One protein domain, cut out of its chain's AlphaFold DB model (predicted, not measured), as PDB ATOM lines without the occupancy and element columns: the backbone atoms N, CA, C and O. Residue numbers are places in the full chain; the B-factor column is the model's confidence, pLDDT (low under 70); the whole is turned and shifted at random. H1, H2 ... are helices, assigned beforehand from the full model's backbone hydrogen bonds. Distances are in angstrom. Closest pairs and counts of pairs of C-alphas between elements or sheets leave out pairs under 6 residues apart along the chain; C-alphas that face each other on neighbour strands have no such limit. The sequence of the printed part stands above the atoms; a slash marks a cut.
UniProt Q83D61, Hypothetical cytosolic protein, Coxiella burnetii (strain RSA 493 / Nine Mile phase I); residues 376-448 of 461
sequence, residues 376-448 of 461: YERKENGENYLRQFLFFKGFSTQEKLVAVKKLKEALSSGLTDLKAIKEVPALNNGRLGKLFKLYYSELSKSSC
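This is residues 376 to 448 of the 461 residues of the protein "Hypothetical cytosolic protein" of Coxiella burnetii (strain RSA 493 / Nine Mile phase I) (UniProt Q83D61). Two long helices, H5 and H2, run the same way, nearly parallel and side by side but staggered along their length, so that residues 432 to 436 of H5 meet residues 403 to 407 of H2, with short H3 and H4 packed on H2. Short H1 sits by H2's first residues, joined to it by a wide loop, residues 381 to 396. The 73 printed residues, with five named helices, H1 to H5 in order, and no named strand, are all helix in class; only just loose, close to compact, radius of gyration of the C-alphas 13.9 A, spans 43 by 27 by 17 A.

H5, residues 431 to 447, and H2, residues 397 to 412, only just touch, with 3 pairs of C-alphas within 8 A, the closest Leu 432 and Val 404 at 7.5 A, at a shallow tilt of 12 degrees, the same way. H2 touches H4, residues 425 to 429, closest C-alphas Ala 403 and Leu 427, 6.0 A; H3, residues 418 to 422, Lys 406 and Ile 421, 6.6 A; and H1, residues 376 to 380, Thr 397 and Lys 379, 6.6 A. H4 and H5 touch only at the corner, closest C-alphas Leu 427 and Gly 433, 3.7 A. In the five helices every O i to N i+4 pair is within hydrogen-bond range.

H5 is 24.8 A long, from C-alpha 431 at (53.517, -36.397, -7.500); H2 is 22.7 A, from C-alpha 397 at (47.380, -25.989, -10.925).

The C-alphas of Gly 382 and Cys 448, the farthest apart, are 45.2 A apart. The printed part has no cut; the H1 to H2 link is long. pLDDT is under 70 at residues 385 to 394, 435, 438 and 442 to 448.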
ATOM      1  N   TYR A 376      44.118 -24.383  -4.420       85.75
ATOM      2  CA  TYR A 376      43.123 -23.311  -4.512       85.75
ATOM      3  C   TYR A 376      43.753 -21.941  -4.268       85.75
ATOM      4  O   TYR A 376      43.604 -21.063  -5.111       85.75
ATOM      5  N   GLU A 377      44.556 -21.795  -3.216       77.69
ATOM      6  CA  GLU A 377      45.281 -20.554  -2.913       77.69
ATOM      7  C   GLU A 377      46.177 -20.127  -4.088       77.69
ATOM      8  O   GLU A 377      46.155 -18.989  -4.553       77.69
ATOM      9  N   ARG A 378      46.914 -21.078  -4.675       80.19
ATOM     10  CA  ARG A 378      47.691 -20.831  -5.897       80.19
ATOM     11  C   ARG A 378      46.831 -20.352  -7.061       80.19
ATOM     12  O   ARG A 378      47.288 -19.534  -7.853       80.19
ATOM     13  N   LYS A 379      45.632 -20.912  -7.222       85.81
ATOM     14  CA  LYS A 379      44.702 -20.528  -8.286       85.81
ATOM     15  C   LYS A 379      44.187 -19.102  -8.069       85.81
ATOM     16  O   LYS A 379      44.164 -18.343  -9.032       85.81
ATOM     17  N   GLU A 380      43.835 -18.742  -6.836       84.12
ATOM     18  CA  GLU A 380      43.404 -17.390  -6.445       84.12
ATOM     19  C   GLU A 380      44.515 -16.356  -6.652       84.12
ATOM     20  O   GLU A 380      44.275 -15.298  -7.226       84.12
ATOM     21  N   ASN A 381      45.755 -16.716  -6.322       81.19
ATOM     22  CA  ASN A 381      46.941 -15.882  -6.540       81.19
ATOM     23  C   ASN A 381      47.401 -15.818  -8.013       81.19
ATOM     24  O   ASN A 381      48.447 -15.243  -8.314       81.19
ATOM     25  N   GLY A 382      46.673 -16.439  -8.951       85.31
ATOM     26  CA  GLY A 382      47.035 -16.459 -10.371       85.31
ATOM     27  C   GLY A 382      48.291 -17.281 -10.698       85.31
ATOM     28  O   GLY A 382      48.819 -17.197 -11.809       85.31
ATOM     29  N   GLU A 383      48.772 -18.120  -9.773       79.38
ATOM     30  CA  GLU A 383      49.932 -18.997  -9.946       79.38
ATOM     31  C   GLU A 383      49.594 -20.232 -10.803       79.38
ATOM     32  O   GLU A 383      49.669 -21.401 -10.389       79.38
ATOM     33  N   ASN A 384      49.247 -19.984 -12.062       70.50
ATOM     34  CA  ASN A 384      49.090 -21.009 -13.080       70.50
ATOM     35  C   ASN A 384      50.474 -21.371 -13.621       70.50
ATOM     36  O   ASN A 384      50.922 -20.845 -14.634       70.50
ATOM     37  N   TYR A 385      51.194 -22.254 -12.923       60.91
ATOM     38  CA  TYR A 385      52.479 -22.756 -13.418       60.91
ATOM     39  C   TYR A 385      52.272 -23.504 -14.746       60.91
ATOM     40  O   TYR A 385      52.006 -24.703 -14.758       60.91
ATOM     41  N   LEU A 386      52.456 -22.786 -15.851       50.97
ATOM     42  CA  LEU A 386      52.704 -23.278 -17.203       50.97
ATOM     43  C   LEU A 386      54.198 -23.109 -17.513       50.97
ATOM     44  O   LEU A 386      54.577 -22.505 -18.506       50.97
ATOM     45  N   ARG A 387      55.099 -23.602 -16.657       43.31
ATOM     46  CA  ARG A 387      56.485 -23.802 -17.109       43.31
ATOM     47  C   ARG A 387      56.618 -25.228 -17.609       43.31
ATOM     48  O   ARG A 387      57.101 -26.105 -16.896       43.31
ATOM     49  N   GLN A 388      56.180 -25.433 -18.850       40.25
ATOM     50  CA  GLN A 388      56.742 -26.470 -19.705       40.25
ATOM     51  C   GLN A 388      58.219 -26.111 -19.921       40.25
ATOM     52  O   GLN A 388      58.583 -25.455 -20.890       40.25
ATOM     53  N   PHE A 389      59.097 -26.483 -18.990       37.81
ATOM     54  CA  PHE A 389      60.480 -26.695 -19.398       37.81
ATOM     55  C   PHE A 389      60.440 -27.886 -20.353       37.81
ATOM     56  O   PHE A 389      59.870 -28.917 -19.996       37.81
ATOM     57  N   LEU A 390      61.018 -27.731 -21.547       40.28
ATOM     58  CA  LEU A 390      60.981 -28.669 -22.683       40.28
ATOM     59  C   LEU A 390      61.286 -30.148 -22.350       40.28
ATOM     60  O   LEU A 390      61.014 -31.020 -23.168       40.28
ATOM     61  N   PHE A 391      61.782 -30.452 -21.145       40.16
ATOM     62  CA  PHE A 391      62.174 -31.791 -20.703       40.16
ATOM     63  C   PHE A 391      61.448 -32.320 -19.447       40.16
ATOM     64  O   PHE A 391      61.614 -33.487 -19.107       40.16
ATOM     65  N   PHE A 392      60.604 -31.529 -18.767       43.94
ATOM     66  CA  PHE A 392      59.812 -31.998 -17.615       43.94
ATOM     67  C   PHE A 392      58.337 -31.610 -17.778       43.94
ATOM     68  O   PHE A 392      57.970 -30.446 -17.621       43.94
ATOM     69  N   LYS A 393      57.464 -32.595 -18.045       58.03
ATOM     70  CA  LYS A 393      56.001 -32.409 -18.065       58.03
ATOM     71  C   LYS A 393      55.479 -32.150 -16.647       58.03
ATOM     72  O   LYS A 393      55.098 -33.069 -15.926       58.03
ATOM     73  N   GLY A 394      55.510 -30.892 -16.215       69.00
ATOM     74  CA  GLY A 394      54.784 -30.438 -15.034       69.00
ATOM     75  C   GLY A 394      53.293 -30.281 -15.339       69.00
ATOM     76  O   GLY A 394      52.937 -29.827 -16.419       69.00
ATOM     77  N   PHE A 395      52.429 -30.632 -14.385       81.31
ATOM     78  CA  PHE A 395      50.984 -30.383 -14.470       81.31
ATOM     79  C   PHE A 395      50.635 -28.986 -13.951       81.31
ATOM     80  O   PHE A 395      51.200 -28.535 -12.938       81.31
ATOM     81  N   SER A 396      49.684 -28.330 -14.611       85.94
ATOM     82  CA  SER A 396      49.094 -27.060 -14.191       85.94
ATOM     83  C   SER A 396      48.390 -27.181 -12.835       85.94
ATOM     84  O   SER A 396      48.094 -28.277 -12.346       85.94
ATOM     85  N   THR A 397      48.127 -26.040 -12.193       84.75
ATOM     86  CA  THR A 397      47.380 -25.989 -10.925       84.75
ATOM     87  C   THR A 397      45.978 -26.597 -11.088       84.75
ATOM     88  O   THR A 397      45.566 -27.399 -10.253       84.75
ATOM     89  N   GLN A 398      45.290 -26.322 -12.203       89.19
ATOM     90  CA  GLN A 398      43.955 -26.859 -12.485       89.19
ATOM     91  C   GLN A 398      43.962 -28.380 -12.718       89.19
ATOM     92  O   GLN A 398      43.133 -29.081 -12.146       89.19
ATOM     93  N   GLU A 399      44.914 -28.918 -13.489       88.44
ATOM     94  CA  GLU A 399      45.039 -30.376 -13.677       88.44
ATOM     95  C   GLU A 399      45.315 -31.099 -12.354       88.44
ATOM     96  O   GLU A 399      44.802 -32.191 -12.111       88.44
ATOM     97  N   LYS A 400      46.104 -30.479 -11.467       87.69
ATOM     98  CA  LYS A 400      46.347 -31.010 -10.123       87.69
ATOM     99  C   LYS A 400      45.085 -30.977  -9.262       87.69
ATOM    100  O   LYS A 400      44.852 -31.951  -8.560       87.69
ATOM    101  N   LEU A 401      44.270 -29.921  -9.326       89.50
ATOM    102  CA  LEU A 401      42.988 -29.856  -8.607       89.50
ATOM    103  C   LEU A 401      42.030 -30.959  -9.066       89.50
ATOM    104  O   LEU A 401      41.470 -31.668  -8.234       89.50
ATOM    105  N   VAL A 402      41.902 -31.158 -10.383       90.12
ATOM    106  CA  VAL A 402      41.097 -32.255 -10.952       90.12
ATOM    107  C   VAL A 402      41.596 -33.607 -10.443       90.12
ATOM    108  O   VAL A 402      40.795 -34.438 -10.022       90.12
ATOM    109  N   ALA A 403      42.916 -33.804 -10.410       88.62
ATOM    110  CA  ALA A 403      43.524 -35.009  -9.863       88.62
ATOM    111  C   ALA A 403      43.225 -35.223  -8.374       88.62
ATOM    112  O   ALA A 403      42.880 -36.340  -8.000       88.62
ATOM    113  N   VAL A 404      43.314 -34.189  -7.527       88.62
ATOM    114  CA  VAL A 404      42.956 -34.326  -6.104       88.62
ATOM    115  C   VAL A 404      41.484 -34.689  -5.947       88.62
ATOM    116  O   VAL A 404      41.170 -35.619  -5.211       88.62
ATOM    117  N   LYS A 405      40.588 -34.002  -6.665       90.31
ATOM    118  CA  LYS A 405      39.147 -34.257  -6.586       90.31
ATOM    119  C   LYS A 405      38.808 -35.694  -6.985       90.31
ATOM    120  O   LYS A 405      38.151 -36.393  -6.221       90.31
ATOM    121  N   LYS A 406      39.329 -36.158  -8.125       88.56
ATOM    122  CA  LYS A 406      39.147 -37.537  -8.606       88.56
ATOM    123  C   LYS A 406      39.698 -38.574  -7.634       88.56
ATOM    124  O   LYS A 406      39.087 -39.616  -7.426       88.56
ATOM    125  N   LEU A 407      40.832 -38.276  -7.009       84.75
ATOM    126  CA  LEU A 407      41.424 -39.154  -6.014       84.75
ATOM    127  C   LEU A 407      40.584 -39.227  -4.728       84.75
ATOM    128  O   LEU A 407      40.396 -40.315  -4.198       84.75
ATOM    129  N   LYS A 408      40.028 -38.106  -4.252       87.06
ATOM    130  CA  LYS A 408      39.103 -38.091  -3.104       87.06
ATOM    131  C   LYS A 408      37.809 -38.848  -3.407       87.06
ATOM    132  O   LYS A 408      37.385 -39.641  -2.580       87.06
ATOM    133  N   GLU A 409      37.229 -38.652  -4.596       87.44
ATOM    134  CA  GLU A 409      36.057 -39.410  -5.071       87.44
ATOM    135  C   GLU A 409      36.325 -40.922  -5.030       87.44
ATOM    136  O   GLU A 409      35.514 -41.675  -4.497       87.44
ATOM    137  N   ALA A 410      37.488 -41.353  -5.527       83.44
ATOM    138  CA  ALA A 410      37.880 -42.757  -5.510       83.44
ATOM    139  C   ALA A 410      38.098 -43.310  -4.094       83.44
ATOM    140  O   ALA A 410      37.751 -44.456  -3.833       83.44
ATOM    141  N   LEU A 411      38.669 -42.525  -3.175       81.25
ATOM    142  CA  LEU A 411      38.826 -42.942  -1.777       81.25
ATOM    143  C   LEU A 411      37.466 -43.124  -1.101       81.25
ATOM    144  O   LEU A 411      37.214 -44.165  -0.506       81.25
ATOM    145  N   SER A 412      36.553 -42.164  -1.273       83.88
ATOM    146  CA  SER A 412      35.200 -42.237  -0.707       83.88
ATOM    147  C   SER A 412      34.354 -43.381  -1.276       83.88
ATOM    148  O   SER A 412      33.421 -43.824  -0.614       83.88
ATOM    149  N   SER A 413      34.665 -43.877  -2.479       83.12
ATOM    150  CA  SER A 413      33.981 -45.020  -3.098       83.12
ATOM    151  C   SER A 413      34.654 -46.374  -2.830       83.12
ATOM    152  O   SER A 413      34.340 -47.356  -3.510       83.12
ATOM    153  N   GLY A 414      35.601 -46.442  -1.886       80.06
ATOM    154  CA  GLY A 414      36.332 -47.673  -1.580       80.06
ATOM    155  C   GLY A 414      37.201 -48.162  -2.743       80.06
ATOM    156  O   GLY A 414      37.406 -49.362  -2.902       80.06
ATOM    157  N   LEU A 415      37.687 -47.241  -3.585       74.25
ATOM    158  CA  LEU A 415      38.560 -47.491  -4.739       74.25
ATOM    159  C   LEU A 415      37.962 -48.385  -5.830       74.25
ATOM    160  O   LEU A 415      38.690 -49.008  -6.602       74.25
ATOM    161  N   THR A 416      36.639 -48.419  -5.939       71.75
ATOM    162  CA  THR A 416      35.934 -49.217  -6.953       71.75
ATOM    163  C   THR A 416      36.151 -48.706  -8.385       71.75
ATOM    164  O   THR A 416      36.078 -49.488  -9.333       71.75
ATOM    165  N   ASP A 417      36.510 -47.429  -8.565       74.12
ATOM    166  CA  ASP A 417      36.695 -46.793  -9.878       74.12
ATOM    167  C   ASP A 417      38.165 -46.448 -10.195       74.12
ATOM    168  O   ASP A 417      38.571 -45.300 -10.398       74.12
ATOM    169  N   LEU A 418      39.012 -47.479 -10.253       73.69
ATOM    170  CA  LEU A 418      40.420 -47.327 -10.649       73.69
ATOM    171  C   LEU A 418      40.592 -46.911 -12.117       73.69
ATOM    172  O   LEU A 418      41.667 -46.430 -12.491       73.69
ATOM    173  N   LYS A 419      39.569 -47.103 -12.962       77.81
ATOM    174  CA  LYS A 419      39.599 -46.682 -14.369       77.81
ATOM    175  C   LYS A 419      39.583 -45.159 -14.473       77.81
ATOM    176  O   LYS A 419      40.480 -44.617 -15.116       77.81
ATOM    177  N   ALA A 420      38.688 -44.479 -13.754       74.38
ATOM    178  CA  ALA A 420      38.640 -43.016 -13.746       74.38
ATOM    179  C   ALA A 420      39.947 -42.373 -13.251       74.38
ATOM    180  O   ALA A 420      40.334 -41.301 -13.715       74.38
ATOM    181  N   ILE A 421      40.679 -43.033 -12.346       78.25
ATOM    182  CA  ILE A 421      41.986 -42.553 -11.869       78.25
ATOM    183  C   ILE A 421      43.066 -42.666 -12.954       78.25
ATOM    184  O   ILE A 421      43.865 -41.743 -13.127       78.25
ATOM    185  N   LYS A 422      43.082 -43.780 -13.701       80.94
ATOM    186  CA  LYS A 422      44.040 -44.025 -14.795       80.94
ATOM    187  C   LYS A 422      43.871 -43.054 -15.959       80.94
ATOM    188  O   LYS A 422      44.806 -42.888 -16.734       80.94
ATOM    189  N   GLU A 423      42.726 -42.403 -16.090       84.44
ATOM    190  CA  GLU A 423      42.486 -41.424 -17.150       84.44
ATOM    191  C   GLU A 423      43.031 -40.032 -16.812       84.44
ATOM    192  O   GLU A 423      43.188 -39.207 -17.708       84.44
ATOM    193  N   VAL A 424      43.398 -39.763 -15.550       86.12
ATOM    194  CA  VAL A 424      43.922 -38.457 -15.126       86.12
ATOM    195  C   VAL A 424      45.455 -38.427 -15.239       86.12
ATOM    196  O   VAL A 424      46.153 -39.013 -14.403       86.12
ATOM    197  N   PRO A 425      46.049 -37.678 -16.194       83.38
ATOM    198  CA  PRO A 425      47.498 -37.705 -16.428       83.38
ATOM    199  C   PRO A 425      48.331 -37.305 -15.199       83.38
ATOM    200  O   PRO A 425      49.398 -37.876 -14.949       83.38
ATOM    201  N   ALA A 426      47.819 -36.369 -14.394       83.19
ATOM    202  CA  ALA A 426      48.443 -35.910 -13.154       83.19
ATOM    203  C   ALA A 426      48.474 -36.977 -12.040       83.19
ATOM    204  O   ALA A 426      49.362 -36.929 -11.184       83.19
ATOM    205  N   LEU A 427      47.573 -37.966 -12.074       82.00
ATOM    206  CA  LEU A 427      47.598 -39.145 -11.196       82.00
ATOM    207  C   LEU A 427      48.455 -40.288 -11.761       82.00
ATOM    208  O   LEU A 427      48.894 -41.157 -11.018       82.00
ATOM    209  N   ASN A 428      48.789 -40.283 -13.049       79.94
ATOM    210  CA  ASN A 428      49.691 -41.299 -13.600       79.94
ATOM    211  C   ASN A 428      51.162 -40.922 -13.460       79.94
ATOM    212  O   ASN A 428      51.984 -41.752 -13.057       79.94
ATOM    213  N   ASN A 429      51.473 -39.665 -13.781       78.00
ATOM    214  CA  ASN A 429      52.845 -39.187 -13.952       78.00
ATOM    215  C   ASN A 429      53.225 -38.097 -12.940       78.00
ATOM    216  O   ASN A 429      54.379 -37.670 -12.877       78.00
ATOM    217  N   GLY A 430      52.260 -37.612 -12.155       74.06
ATOM    218  CA  GLY A 430      52.476 -36.561 -11.171       74.06
ATOM    219  C   GLY A 430      52.839 -37.088  -9.785       74.06
ATOM    220  O   GLY A 430      52.795 -38.278  -9.480       74.06
ATOM    221  N   ARG A 431      53.189 -36.145  -8.909       71.19
ATOM    222  CA  ARG A 431      53.517 -36.397  -7.500       71.19
ATOM    223  C   ARG A 431      52.358 -37.041  -6.726       71.19
ATOM    224  O   ARG A 431      52.577 -38.022  -6.030       71.19
ATOM    225  N   LEU A 432      51.135 -36.537  -6.915       72.69
ATOM    226  CA  LEU A 432      49.905 -37.135  -6.373       72.69
ATOM    227  C   LEU A 432      49.736 -38.591  -6.795       72.69
ATOM    228  O   LEU A 432      49.393 -39.438  -5.985       72.69
ATOM    229  N   GLY A 433      50.025 -38.870  -8.063       75.25
ATOM    230  CA  GLY A 433      49.976 -40.211  -8.613       75.25
ATOM    231  C   GLY A 433      50.875 -41.208  -7.908       75.25
ATOM    232  O   GLY A 433      50.464 -42.326  -7.619       75.25
ATOM    233  N   LYS A 434      52.102 -40.787  -7.586       75.19
ATOM    234  CA  LYS A 434      53.029 -41.599  -6.790       75.19
ATOM    235  C   LYS A 434      52.458 -41.879  -5.400       75.19
ATOM    236  O   LYS A 434      52.444 -43.031  -4.993       75.19
ATOM    237  N   LEU A 435      51.933 -40.853  -4.725       67.56
ATOM    238  CA  LEU A 435      51.306 -40.990  -3.407       67.56
ATOM    239  C   LEU A 435      50.127 -41.984  -3.440       67.56
ATOM    240  O   LEU A 435      50.033 -42.858  -2.585       67.56
ATOM    241  N   PHE A 436      49.278 -41.892  -4.466       73.94
ATOM    242  CA  PHE A 436      48.152 -42.801  -4.660       73.94
ATOM    243  C   PHE A 436      48.586 -44.243  -4.932       73.94
ATOM    244  O   PHE A 436      48.091 -45.160  -4.288       73.94
ATOM    245  N   LYS A 437      49.525 -44.454  -5.863       75.38
ATOM    246  CA  LYS A 437      50.052 -45.793  -6.179       75.38
ATOM    247  C   LYS A 437      50.621 -46.475  -4.937       75.38
ATOM    248  O   LYS A 437      50.436 -47.674  -4.765       75.38
ATOM    249  N   LEU A 438      51.262 -45.696  -4.070       67.44
ATOM    250  CA  LEU A 438      51.824 -46.180  -2.816       67.44
ATOM    251  C   LEU A 438      50.734 -46.598  -1.831       67.44
ATOM    252  O   LEU A 438      50.767 -47.724  -1.346       67.44
ATOM    253  N   TYR A 439      49.723 -45.755  -1.621       70.31
ATOM    254  CA  TYR A 439      48.548 -46.115  -0.824       70.31
ATOM    255  C   TYR A 439      47.858 -47.385  -1.337       70.31
ATOM    256  O   TYR A 439      47.613 -48.318  -0.576       70.31
ATOM    257  N   TYR A 440      47.606 -47.449  -2.646       73.00
ATOM    258  CA  TYR A 440      46.957 -48.592  -3.282       73.00
ATOM    259  C   TYR A 440      47.754 -49.889  -3.090       73.00
ATOM    260  O   TYR A 440      47.183 -50.925  -2.760       73.00
ATOM    261  N   SER A 441      49.084 -49.822  -3.238       73.12
ATOM    262  CA  SER A 441      49.957 -50.982  -3.035       73.12
ATOM    263  C   SER A 441      49.898 -51.534  -1.609       73.12
ATOM    264  O   SER A 441      50.125 -52.721  -1.398       73.12
ATOM    265  N   GLU A 442      49.543 -50.709  -0.630       65.75
ATOM    266  CA  GLU A 442      49.533 -51.084   0.786       65.75
ATOM    267  C   GLU A 442      48.168 -51.595   1.220       65.75
ATOM    268  O   GLU A 442      48.093 -52.625   1.886       65.75
ATOM    269  N   LEU A 443      47.090 -50.995   0.712       67.31
ATOM    270  CA  LEU A 443      45.760 -51.593   0.801       67.31
ATOM    271  C   LEU A 443      45.717 -52.996   0.194       67.31
ATOM    272  O   LEU A 443      45.134 -53.894   0.787       67.31
ATOM    273  N   SER A 444      46.372 -53.211  -0.954       68.50
ATOM    274  CA  SER A 444      46.423 -54.549  -1.558       68.50
ATOM    275  C   SER A 444      47.177 -55.573  -0.697       68.50
ATOM    276  O   SER A 444      46.868 -56.761  -0.737       68.50
ATOM    277  N   LYS A 445      48.141 -55.124   0.124       68.69
ATOM    278  CA  LYS A 445      48.869 -55.988   1.068       68.69
ATOM    279  C   LYS A 445      48.036 -56.301   2.309       68.69
ATOM    280  O   LYS A 445      48.123 -57.418   2.817       68.69
ATOM    281  N   SER A 446      47.251 -55.343   2.808       60.16
ATOM    282  CA  SER A 446      46.390 -55.541   3.979       60.16
ATOM    283  C   SER A 446      45.127 -56.339   3.647       60.16
ATOM    284  O   SER A 446      44.757 -57.212   4.430       60.16
ATOM    285  N   SER A 447      44.525 -56.153   2.466       56.47
ATOM    286  CA  SER A 447      43.392 -56.967   2.005       56.47
ATOM    287  C   SER A 447      43.775 -58.439   1.813       56.47
ATOM    288  O   SER A 447      43.017 -59.319   2.206       56.47
ATOM    289  N   CYS A 448      44.992 -58.721   1.326       48.16
ATOM    290  CA  CYS A 448      45.519 -60.089   1.230       48.16
ATOM    291  C   CYS A 448      45.717 -60.785   2.587       48.16
ATOM    292  O   CYS A 448      45.850 -62.003   2.620       48.16
TER     293      CYS A 448